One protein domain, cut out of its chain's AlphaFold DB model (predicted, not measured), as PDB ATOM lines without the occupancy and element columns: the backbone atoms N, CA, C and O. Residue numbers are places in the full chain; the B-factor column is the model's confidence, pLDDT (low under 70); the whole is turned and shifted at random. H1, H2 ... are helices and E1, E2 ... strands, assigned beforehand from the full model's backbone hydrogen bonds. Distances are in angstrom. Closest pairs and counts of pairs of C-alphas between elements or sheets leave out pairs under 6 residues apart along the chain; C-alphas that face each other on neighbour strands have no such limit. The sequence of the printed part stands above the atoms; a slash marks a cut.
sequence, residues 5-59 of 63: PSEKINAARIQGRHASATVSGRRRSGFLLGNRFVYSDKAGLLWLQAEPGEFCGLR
ATOM      1  N   PRO A   5      18.902  20.167 -56.677       65.94
ATOM      2  CA  PRO A   5      20.354  20.218 -56.705       65.94
ATOM      3  C   PRO A   5      20.909  19.875 -55.316       65.94
ATOM      4  O   PRO A   5      20.449  20.415 -54.302       65.94
ATOM      5  N   SER A   6      21.902  18.992 -55.271       66.69
ATOM      6  CA  SER A   6      22.561  18.491 -54.055       66.69
ATOM      7  C   SER A   6      23.029  19.604 -53.106       66.69
ATOM      8  O   SER A   6      22.976  19.446 -51.886       66.69
ATOM      9  N   GLU A   7      23.392  20.770 -53.637       67.31
ATOM     10  CA  GLU A   7      23.779  21.951 -52.855       67.31
ATOM     11  C   GLU A   7      22.651  22.479 -51.959       67.31
ATOM     12  O   GLU A   7      22.869  22.808 -50.792       67.31
ATOM     13  N   LYS A   8      21.411  22.500 -52.459       67.12
ATOM     14  CA  LYS A   8      20.252  22.960 -51.682       67.12
ATOM     15  C   LYS A   8      19.825  21.938 -50.625       67.12
ATOM     16  O   LYS A   8      19.312  22.327 -49.578       67.12
ATOM     17  N   ILE A   9      20.068  20.649 -50.870       69.25
ATOM     18  CA  ILE A   9      19.868  19.581 -49.875       69.25
ATOM     19  C   ILE A   9      20.833  19.773 -48.704       69.25
ATOM     20  O   ILE A   9      20.417  19.728 -47.545       69.25
ATOM     21  N   ASN A  10      22.105  20.045 -49.000       71.00
ATOM     22  CA  ASN A  10      23.102  20.326 -47.971       71.00
ATOM     23  C   ASN A  10      22.757  21.599 -47.190       71.00
ATOM     24  O   ASN A  10      22.804  21.582 -45.962       71.00
ATOM     25  N   ALA A  11      22.305  22.661 -47.864       72.69
ATOM     26  CA  ALA A  11      21.835  23.871 -47.192       72.69
ATOM     27  C   ALA A  11      20.642  23.595 -46.258       72.69
ATOM     28  O   ALA A  11      20.641  24.050 -45.118       72.69
ATOM     29  N   ALA A  12      19.660  22.793 -46.684       72.31
ATOM     30  CA  ALA A  12      18.522  22.420 -45.841       72.31
ATOM     31  C   ALA A  12      18.934  21.568 -44.633       72.31
ATOM     32  O   ALA A  12      18.357  21.705 -43.561       72.31
ATOM     33  N   ARG A  13      19.954  20.722 -44.774       73.50
ATOM     34  CA  ARG A  13      20.473  19.901 -43.676       73.50
ATOM     35  C   ARG A  13      21.310  20.705 -42.673       73.50
ATOM     36  O   ARG A  13      21.308  20.373 -41.493       73.50
ATOM     37  N   ILE A  14      22.017  21.739 -43.137       77.25
ATOM     38  CA  ILE A  14      22.879  22.594 -42.303       77.25
ATOM     39  C   ILE A  14      22.077  23.723 -41.636       77.25
ATOM     40  O   ILE A  14      22.279  24.005 -40.459       77.25
ATOM     41  N   GLN A  15      21.178  24.373 -42.378       79.81
ATOM     42  CA  GLN A  15      20.463  25.583 -41.947       79.81
ATOM     43  C   GLN A  15      18.965  25.359 -41.705       79.81
ATOM     44  O   GLN A  15      18.302  26.192 -41.083       79.81
ATOM     45  N   GLY A  16      18.400  24.267 -42.222       79.56
ATOM     46  CA  GLY A  16      16.975  23.993 -42.105       79.56
ATOM     47  C   GLY A  16      16.591  23.539 -40.702       79.56
ATOM     48  O   GLY A  16      17.346  22.882 -39.985       79.56
ATOM     49  N   ARG A  17      15.367  23.880 -40.303       83.88
ATOM     50  CA  ARG A  17      14.805  23.446 -39.023       83.88
ATOM     51  C   ARG A  17      14.198  22.065 -39.174       83.88
ATOM     52  O   ARG A  17      13.448  21.832 -40.118       83.88
ATOM     53  N   HIS A  18      14.454  21.177 -38.219       86.56
ATOM     54  CA  HIS A  18      13.759  19.895 -38.171       86.56
ATOM     55  C   HIS A  18      12.252  20.138 -38.105       86.56
ATOM     56  O   HIS A  18      11.752  20.845 -37.231       86.56
ATOM     57  N   ALA A  19      11.519  19.552 -39.040       86.81
ATOM     58  CA  ALA A  19      10.087  19.728 -39.148       86.81
ATOM     59  C   ALA A  19       9.409  18.416 -39.544       86.81
ATOM     60  O   ALA A  19      10.008  17.517 -40.128       86.81
ATOM     61  N   SER A  20       8.128  18.309 -39.218       86.62
ATOM     62  CA  SER A  20       7.259  17.256 -39.726       86.62
ATOM     63  C   SER A  20       6.012  17.883 -40.318       86.62
ATOM     64  O   SER A  20       5.395  18.733 -39.678       86.62
ATOM     65  N   ALA A  21       5.645  17.472 -41.521       84.81
ATOM     66  CA  ALA A  21       4.516  18.019 -42.257       84.81
ATOM     67  C   ALA A  21       3.684  16.889 -42.862       84.81
ATOM     68  O   ALA A  21       4.220  15.831 -43.196       84.81
ATOM     69  N   THR A  22       2.375  17.092 -42.993       84.12
ATOM     70  CA  THR A  22       1.526  16.158 -43.738       84.12
ATOM     71  C   THR A  22       1.604  16.516 -45.214       84.12
ATOM     72  O   THR A  22       1.126  17.567 -45.623       84.12
ATOM     73  N   VAL A  23       2.222  15.642 -46.003       76.31
ATOM     74  CA  VAL A  23       2.385  15.773 -47.451       76.31
ATOM     75  C   VAL A  23       1.546  14.693 -48.120       76.31
ATOM     76  O   VAL A  23       1.724  13.512 -47.817       76.31
ATOM     77  N   SER A  24       0.623  15.082 -49.005       74.12
ATOM     78  CA  SER A  24      -0.262  14.150 -49.730       74.12
ATOM     79  C   SER A  24      -0.969  13.144 -48.801       74.12
ATOM     80  O   SER A  24      -1.018  11.946 -49.076       74.12
ATOM     81  N   GLY A  25      -1.445  13.611 -47.641       77.62
ATOM     82  CA  GLY A  25      -2.130  12.778 -46.643       77.62
ATOM     83  C   GLY A  25      -1.221  11.894 -45.778       77.62
ATOM     84  O   GLY A  25      -1.721  11.176 -44.915       77.62
ATOM     85  N   ARG A  26       0.107  11.945 -45.945       82.06
ATOM     86  CA  ARG A  26       1.066  11.201 -45.109       82.06
ATOM     87  C   ARG A  26       1.952  12.140 -44.312       82.06
ATOM     88  O   ARG A  26       2.518  13.086 -44.850       82.06
ATOM     89  N   ARG A  27       2.133  11.850 -43.024       84.12
ATOM     90  CA  ARG A  27       3.065  12.606 -42.186       84.12
ATOM     91  C   ARG A  27       4.501  12.245 -42.561       84.12
ATOM     92  O   ARG A  27       4.883  11.078 -42.531       84.12
ATOM     93  N   ARG A  28       5.283  13.251 -42.936       86.00
ATOM     94  CA  ARG A  28       6.686  13.135 -43.336       86.00
ATOM     95  C   ARG A  28       7.549  13.976 -42.411       86.00
ATOM     96  O   ARG A  28       7.141  15.059 -41.997       86.00
ATOM     97  N   SER A  29       8.736  13.473 -42.104       87.00
ATOM     98  CA  SER A  29       9.756  14.188 -41.338       87.00
ATOM     99  C   SER A  29      10.841  14.683 -42.283       87.00
ATOM    100  O   SER A  29      11.183  14.005 -43.253       87.00
ATOM    101  N   GLY A  30      11.368  15.869 -42.008       88.06
ATOM    102  CA  GLY A  30      12.290  16.542 -42.903       88.06
ATOM    103  C   GLY A  30      12.835  17.839 -42.322       88.06
ATOM    104  O   GLY A  30      12.828  18.057 -41.109       88.06
ATOM    105  N   PHE A  31      13.293  18.704 -43.214       87.25
ATOM    106  CA  PHE A  31      13.874  19.999 -42.904       87.25
ATOM    107  C   PHE A  31      13.051  21.096 -43.562       87.25
ATOM    108  O   PHE A  31      12.761  21.040 -44.754       87.25
ATOM    109  N   LEU A  32      12.693  22.112 -42.788       84.62
ATOM    110  CA  LEU A  32      12.090  23.328 -43.296       84.62
ATOM    111  C   LEU A  32      13.184  24.380 -43.504       84.62
ATOM    112  O   LEU A  32      13.815  24.819 -42.541       84.62
ATOM    113  N   LEU A  33      13.399  24.780 -44.753       84.88
ATOM    114  CA  LEU A  33      14.325  25.834 -45.156       84.88
ATOM    115  C   LEU A  33      13.527  26.971 -45.809       84.88
ATOM    116  O   LEU A  33      13.115  26.873 -46.964       84.88
ATOM    117  N   GLY A  34      13.276  28.044 -45.056       82.81
ATOM    118  CA  GLY A  34      12.384  29.122 -45.490       82.81
ATOM    119  C   GLY A  34      10.949  28.617 -45.653       82.81
ATOM    120  O   GLY A  34      10.375  28.073 -44.712       82.81
ATOM    121  N   ASN A  35      10.393  28.760 -46.856       82.56
ATOM    122  CA  ASN A  35       9.103  28.186 -47.238       82.56
ATOM    123  C   ASN A  35       9.243  26.815 -47.917       82.56
ATOM    124  O   ASN A  35       8.298  26.361 -48.535       82.56
ATOM    125  N   ARG A  36      10.396  26.142 -47.873       84.44
ATOM    126  CA  ARG A  36      10.574  24.834 -48.524       84.44
ATOM    127  C   ARG A  36      10.681  23.730 -47.494       84.44
ATOM    128  O   ARG A  36      11.488  23.818 -46.573       84.44
ATOM    129  N   PHE A  37       9.903  22.674 -47.676       85.62
ATOM    130  CA  PHE A  37       9.986  21.459 -46.884       85.62
ATOM    131  C   PHE A  37      10.711  20.379 -47.681       85.62
ATOM    132  O   PHE A  37      10.229  19.911 -48.712       85.62
ATOM    133  N   VAL A  38      11.883  19.995 -47.194       85.62
ATOM    134  CA  VAL A  38      12.748  18.970 -47.772       85.62
ATOM    135  C   VAL A  38      12.572  17.693 -46.967       85.62
ATOM    136  O   VAL A  38      12.768  17.702 -45.754       85.62
ATOM    137  N   TYR A  39      12.217  16.587 -47.610       84.88
ATOM    138  CA  TYR A  39      11.994  15.307 -46.939       84.88
ATOM    139  C   TYR A  39      12.571  14.154 -47.752       84.88
ATOM    140  O   TYR A  39      12.709  14.227 -48.970       84.88
ATOM    141  N   SER A  40      12.922  13.074 -47.058       81.38
ATOM    142  CA  SER A  40      13.358  11.840 -47.706       81.38
ATOM    143  C   SER A  40      12.146  10.946 -47.969       81.38
ATOM    144  O   SER A  40      11.308  10.753 -47.081       81.38
ATOM    145  N   ASP A  41      12.043  10.402 -49.178       79.38
ATOM    146  CA  ASP A  41      11.095   9.348 -49.531       79.38
ATOM    147  C   ASP A  41      11.824   8.159 -50.170       79.38
ATOM    148  O   ASP A  41      13.017   8.221 -50.457       79.38
ATOM    149  N   LYS A  42      11.112   7.051 -50.409       74.31
ATOM    150  CA  LYS A  42      11.698   5.823 -50.982       74.31
ATOM    151  C   LYS A  42      12.409   6.039 -52.327       74.31
ATOM    152  O   LYS A  42      13.291   5.263 -52.666       74.31
ATOM    153  N   ALA A  43      12.022   7.071 -53.077       70.69
ATOM    154  CA  ALA A  43      12.611   7.429 -54.366       70.69
ATOM    155  C   ALA A  43      13.824   8.375 -54.256       70.69
ATOM    156  O   ALA A  43      14.464   8.661 -55.263       70.69
ATOM    157  N   GLY A  44      14.137   8.874 -53.055       75.44
ATOM    158  CA  GLY A  44      15.219   9.823 -52.812       75.44
ATOM    159  C   GLY A  44      14.767  11.061 -52.042       75.44
ATOM    160  O   GLY A  44      13.736  11.076 -51.368       75.44
ATOM    161  N   LEU A  45      15.573  12.115 -52.129       78.12
ATOM    162  CA  LEU A  45      15.306  13.386 -51.470       78.12
ATOM    163  C   LEU A  45      14.393  14.258 -52.333       78.12
ATOM    164  O   LEU A  45      14.736  14.627 -53.455       78.12
ATOM    165  N   LEU A  46      13.234  14.592 -51.777       79.75
ATOM    166  CA  LEU A  46      12.212  15.413 -52.407       79.75
ATOM    167  C   LEU A  46      12.068  16.737 -51.664       79.75
ATOM    168  O   LEU A  46      12.437  16.881 -50.495       79.75
ATOM    169  N   TRP A  47      11.484  17.709 -52.350       79.25
ATOM    170  CA  TRP A  47      11.097  18.969 -51.744       79.25
ATOM    171  C   TRP A  47       9.768  19.453 -52.265       79.25
ATOM    172  O   TRP A  47       9.347  19.133 -53.377       79.25
ATOM    173  N   LEU A  48       9.132  20.240 -51.417       80.12
ATOM    174  CA  LEU A  48       7.914  20.954 -51.717       80.12
ATOM    175  C   LEU A  48       8.083  22.387 -51.242       80.12
ATOM    176  O   LEU A  48       8.613  22.635 -50.156       80.12
ATOM    177  N   GLN A  49       7.659  23.325 -52.073       80.38
ATOM    178  CA  GLN A  49       7.454  24.693 -51.638       80.38
ATOM    179  C   GLN A  49       6.123  24.760 -50.883       80.38
ATOM    180  O   GLN A  49       5.170  24.108 -51.273       80.38
ATOM    181  N   ALA A  50       6.106  25.482 -49.770       72.81
ATOM    182  CA  ALA A  50       4.940  25.779 -48.960       72.81
ATOM    183  C   ALA A  50       4.210  26.941 -49.597       72.81
ATOM    184  O   ALA A  50       4.635  28.085 -49.410       72.81
ATOM    185  N   GLU A  51       3.110  26.672 -50.284       69.12
ATOM    186  CA  GLU A  51       2.126  27.716 -50.515       69.12
ATOM    187  C   GLU A  51       1.217  27.871 -49.280       69.12
ATOM    188  O   GLU A  51       1.098  26.952 -48.450       69.12
ATOM    189  N   PRO A  52       0.596  29.048 -49.087       68.44
ATOM    190  CA  PRO A  52      -0.312  29.281 -47.971       68.44
ATOM    191  C   PRO A  52      -1.413  28.211 -47.917       68.44
ATOM    192  O   PRO A  52      -2.225  28.091 -48.828       68.44
ATOM    193  N   GLY A  53      -1.440  27.425 -46.838       68.19
ATOM    194  CA  GLY A  53      -2.438  26.369 -46.622       68.19
ATOM    195  C   GLY A  53      -2.056  24.964 -47.105       68.19
ATOM    196  O   GLY A  53      -2.759  24.019 -46.755       68.19
ATOM    197  N   GLU A  54      -0.941  24.771 -47.820       63.66
ATOM    198  CA  GLU A  54      -0.548  23.433 -48.309       63.66
ATOM    199  C   GLU A  54      -0.019  22.504 -47.209       63.66
ATOM    200  O   GLU A  54      -0.224  21.290 -47.253       63.66
ATOM    201  N   PHE A  55       0.639  23.050 -46.186       67.69
ATOM    202  CA  PHE A  55       1.141  22.246 -45.075       67.69
ATOM    203  C   PHE A  55       0.168  22.240 -43.904       67.69
ATOM    204  O   PHE A  55       0.301  23.002 -42.944       67.69
ATOM    205  N   CYS A  56      -0.780  21.309 -43.932       61.94
ATOM    206  CA  CYS A  56      -1.606  21.043 -42.763       61.94
ATOM    207  C   CYS A  56      -0.800  20.260 -41.705       61.94
ATOM    208  O   CYS A  56      -0.210  19.209 -41.977       61.94
ATOM    209  N   GLY A  57      -0.756  20.770 -40.471       69.75
ATOM    210  CA  GLY A  57      -0.109  20.090 -39.342       69.75
ATOM    211  C   GLY A  57       1.425  20.141 -39.325       69.75
ATOM    212  O   GLY A  57       2.046  19.232 -38.748       69.75
ATOM    213  N   LEU A  58       2.024  21.179 -39.929       75.19
ATOM    214  CA  LEU A  58       3.455  21.472 -39.831       75.19
ATOM    215  C   LEU A  58       3.857  21.647 -38.357       75.19
ATOM    216  O   LEU A  58       3.459  22.601 -37.695       75.19
ATOM    217  N   ARG A  59       4.668  20.724 -37.839       79.81
ATOM    218  CA  ARG A  59       5.333  20.861 -36.539       79.81
ATOM    219  C   ARG A  59       6.809  21.094 -36.768       79.81
ATOM    220  O   ARG A  59       7.499  20.201 -37.256       79.81
TER     221      ARG A  59
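AT A GLANCE: This is residues 5 to 59 of the 63 residues of an uncharacterized protein of Oceanospirillales bacterium (UniProt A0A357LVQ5). Picture one small, strongly twisted sheet of four strands, E1 to E4, that winds round like part of an open barrel, with one short helix, H1, packed across one face of it. E2 bends in its course and passes from its pairing with E1 to its pairing with E3, and after E4 a tail without a named element, residues 50 to 59, comes back towards E1. The printed part has 55 residues with one named helix followed by four named strands, in the order H1 E1 E2 E3 E4, and its class is mixed, helices and strands. The sheet's order is E1 - E2 - E3 - E4, all antiparallel. The whole is compact, with a radius of gyration of the C-alphas of 10.4 A and spans of 27 by 24 by 16 A.

IN THESE COORDINATES: Begin at Pro 5, the first printed residue, and find C-alpha 6 at (22.561, 18.491, -54.055). There H1 begins, and it takes residues 6 to 15, 14.2 A from first to last C-alpha. Past Gly 16, look for C-alpha 17 at (14.805, 23.446, -39.023), where E1 starts; it holds residues 17 to 23 and measures 16.9 A. E2 is the longest strand by residues, 26 to 33, and covers 19.7 A. E3 follows with residues 36 to 41, 15.5 A long. E4, residues 44 to 49, is 16.8 A long and ends at C-alpha 49, which you find at (7.454, 24.693, -51.638). From there residues 50 to 59 run on with no named element.

HOW THE PARTS SIT: Start with the sheet, which is a meander, each strand the antiparallel neighbour of the one before. E1 and E2 form a hairpin with 144 degrees between their directions; look at N 19 and O 30, within hydrogen-bond range at 2.9 A, and at N 28 and O 21, at 2.8 A. E2 bends by 63 degrees at residue 29. Beyond this place it meets E3 in a second hairpin, at 131 degrees, where N 31 and O 38 are within hydrogen-bond range at 2.8 A. E3 and E4 make the third hairpin, at 155 degrees, and there N 39 and O 46 are 2.9 A apart, within hydrogen-bond range. The edge strands E1 and E4 are apart. From edge to edge the strands' lines turn by 95 degrees. Now turn to H1, which is on the sheet at a height of 9.2 A, two layers in all, a helix on one face of a sheet. It lies over E3, and only just over E2 and E4, with 3 of its C-alphas falling on each of these two. It runs across the strands, at 68 degrees to E3 on the local plane. Its closest C-alphas to E2 are those of Ala 12 and Leu 33, 5.5 A apart; to E3, those of Ala 12 and Val 38, 7.0 A apart. In H1 every O i to N i+4 pair is within hydrogen-bond range.

THE WHOLE: The two C-alphas farthest apart are those of Glu 7 and Gly 25, at 28.2 A, while the C-alphas of Pro 5 and Arg 59, the first and last printed, are 25.2 A apart. The printed part has no cut, and its four links, from H1 to E1 and from each strand to the next, are tight. Read the B-factor column for the model's confidence: the mean pLDDT of the printed part is 77.6, and 12 residues are under 70, namely residues 5 to 9 and residues 51 to 57.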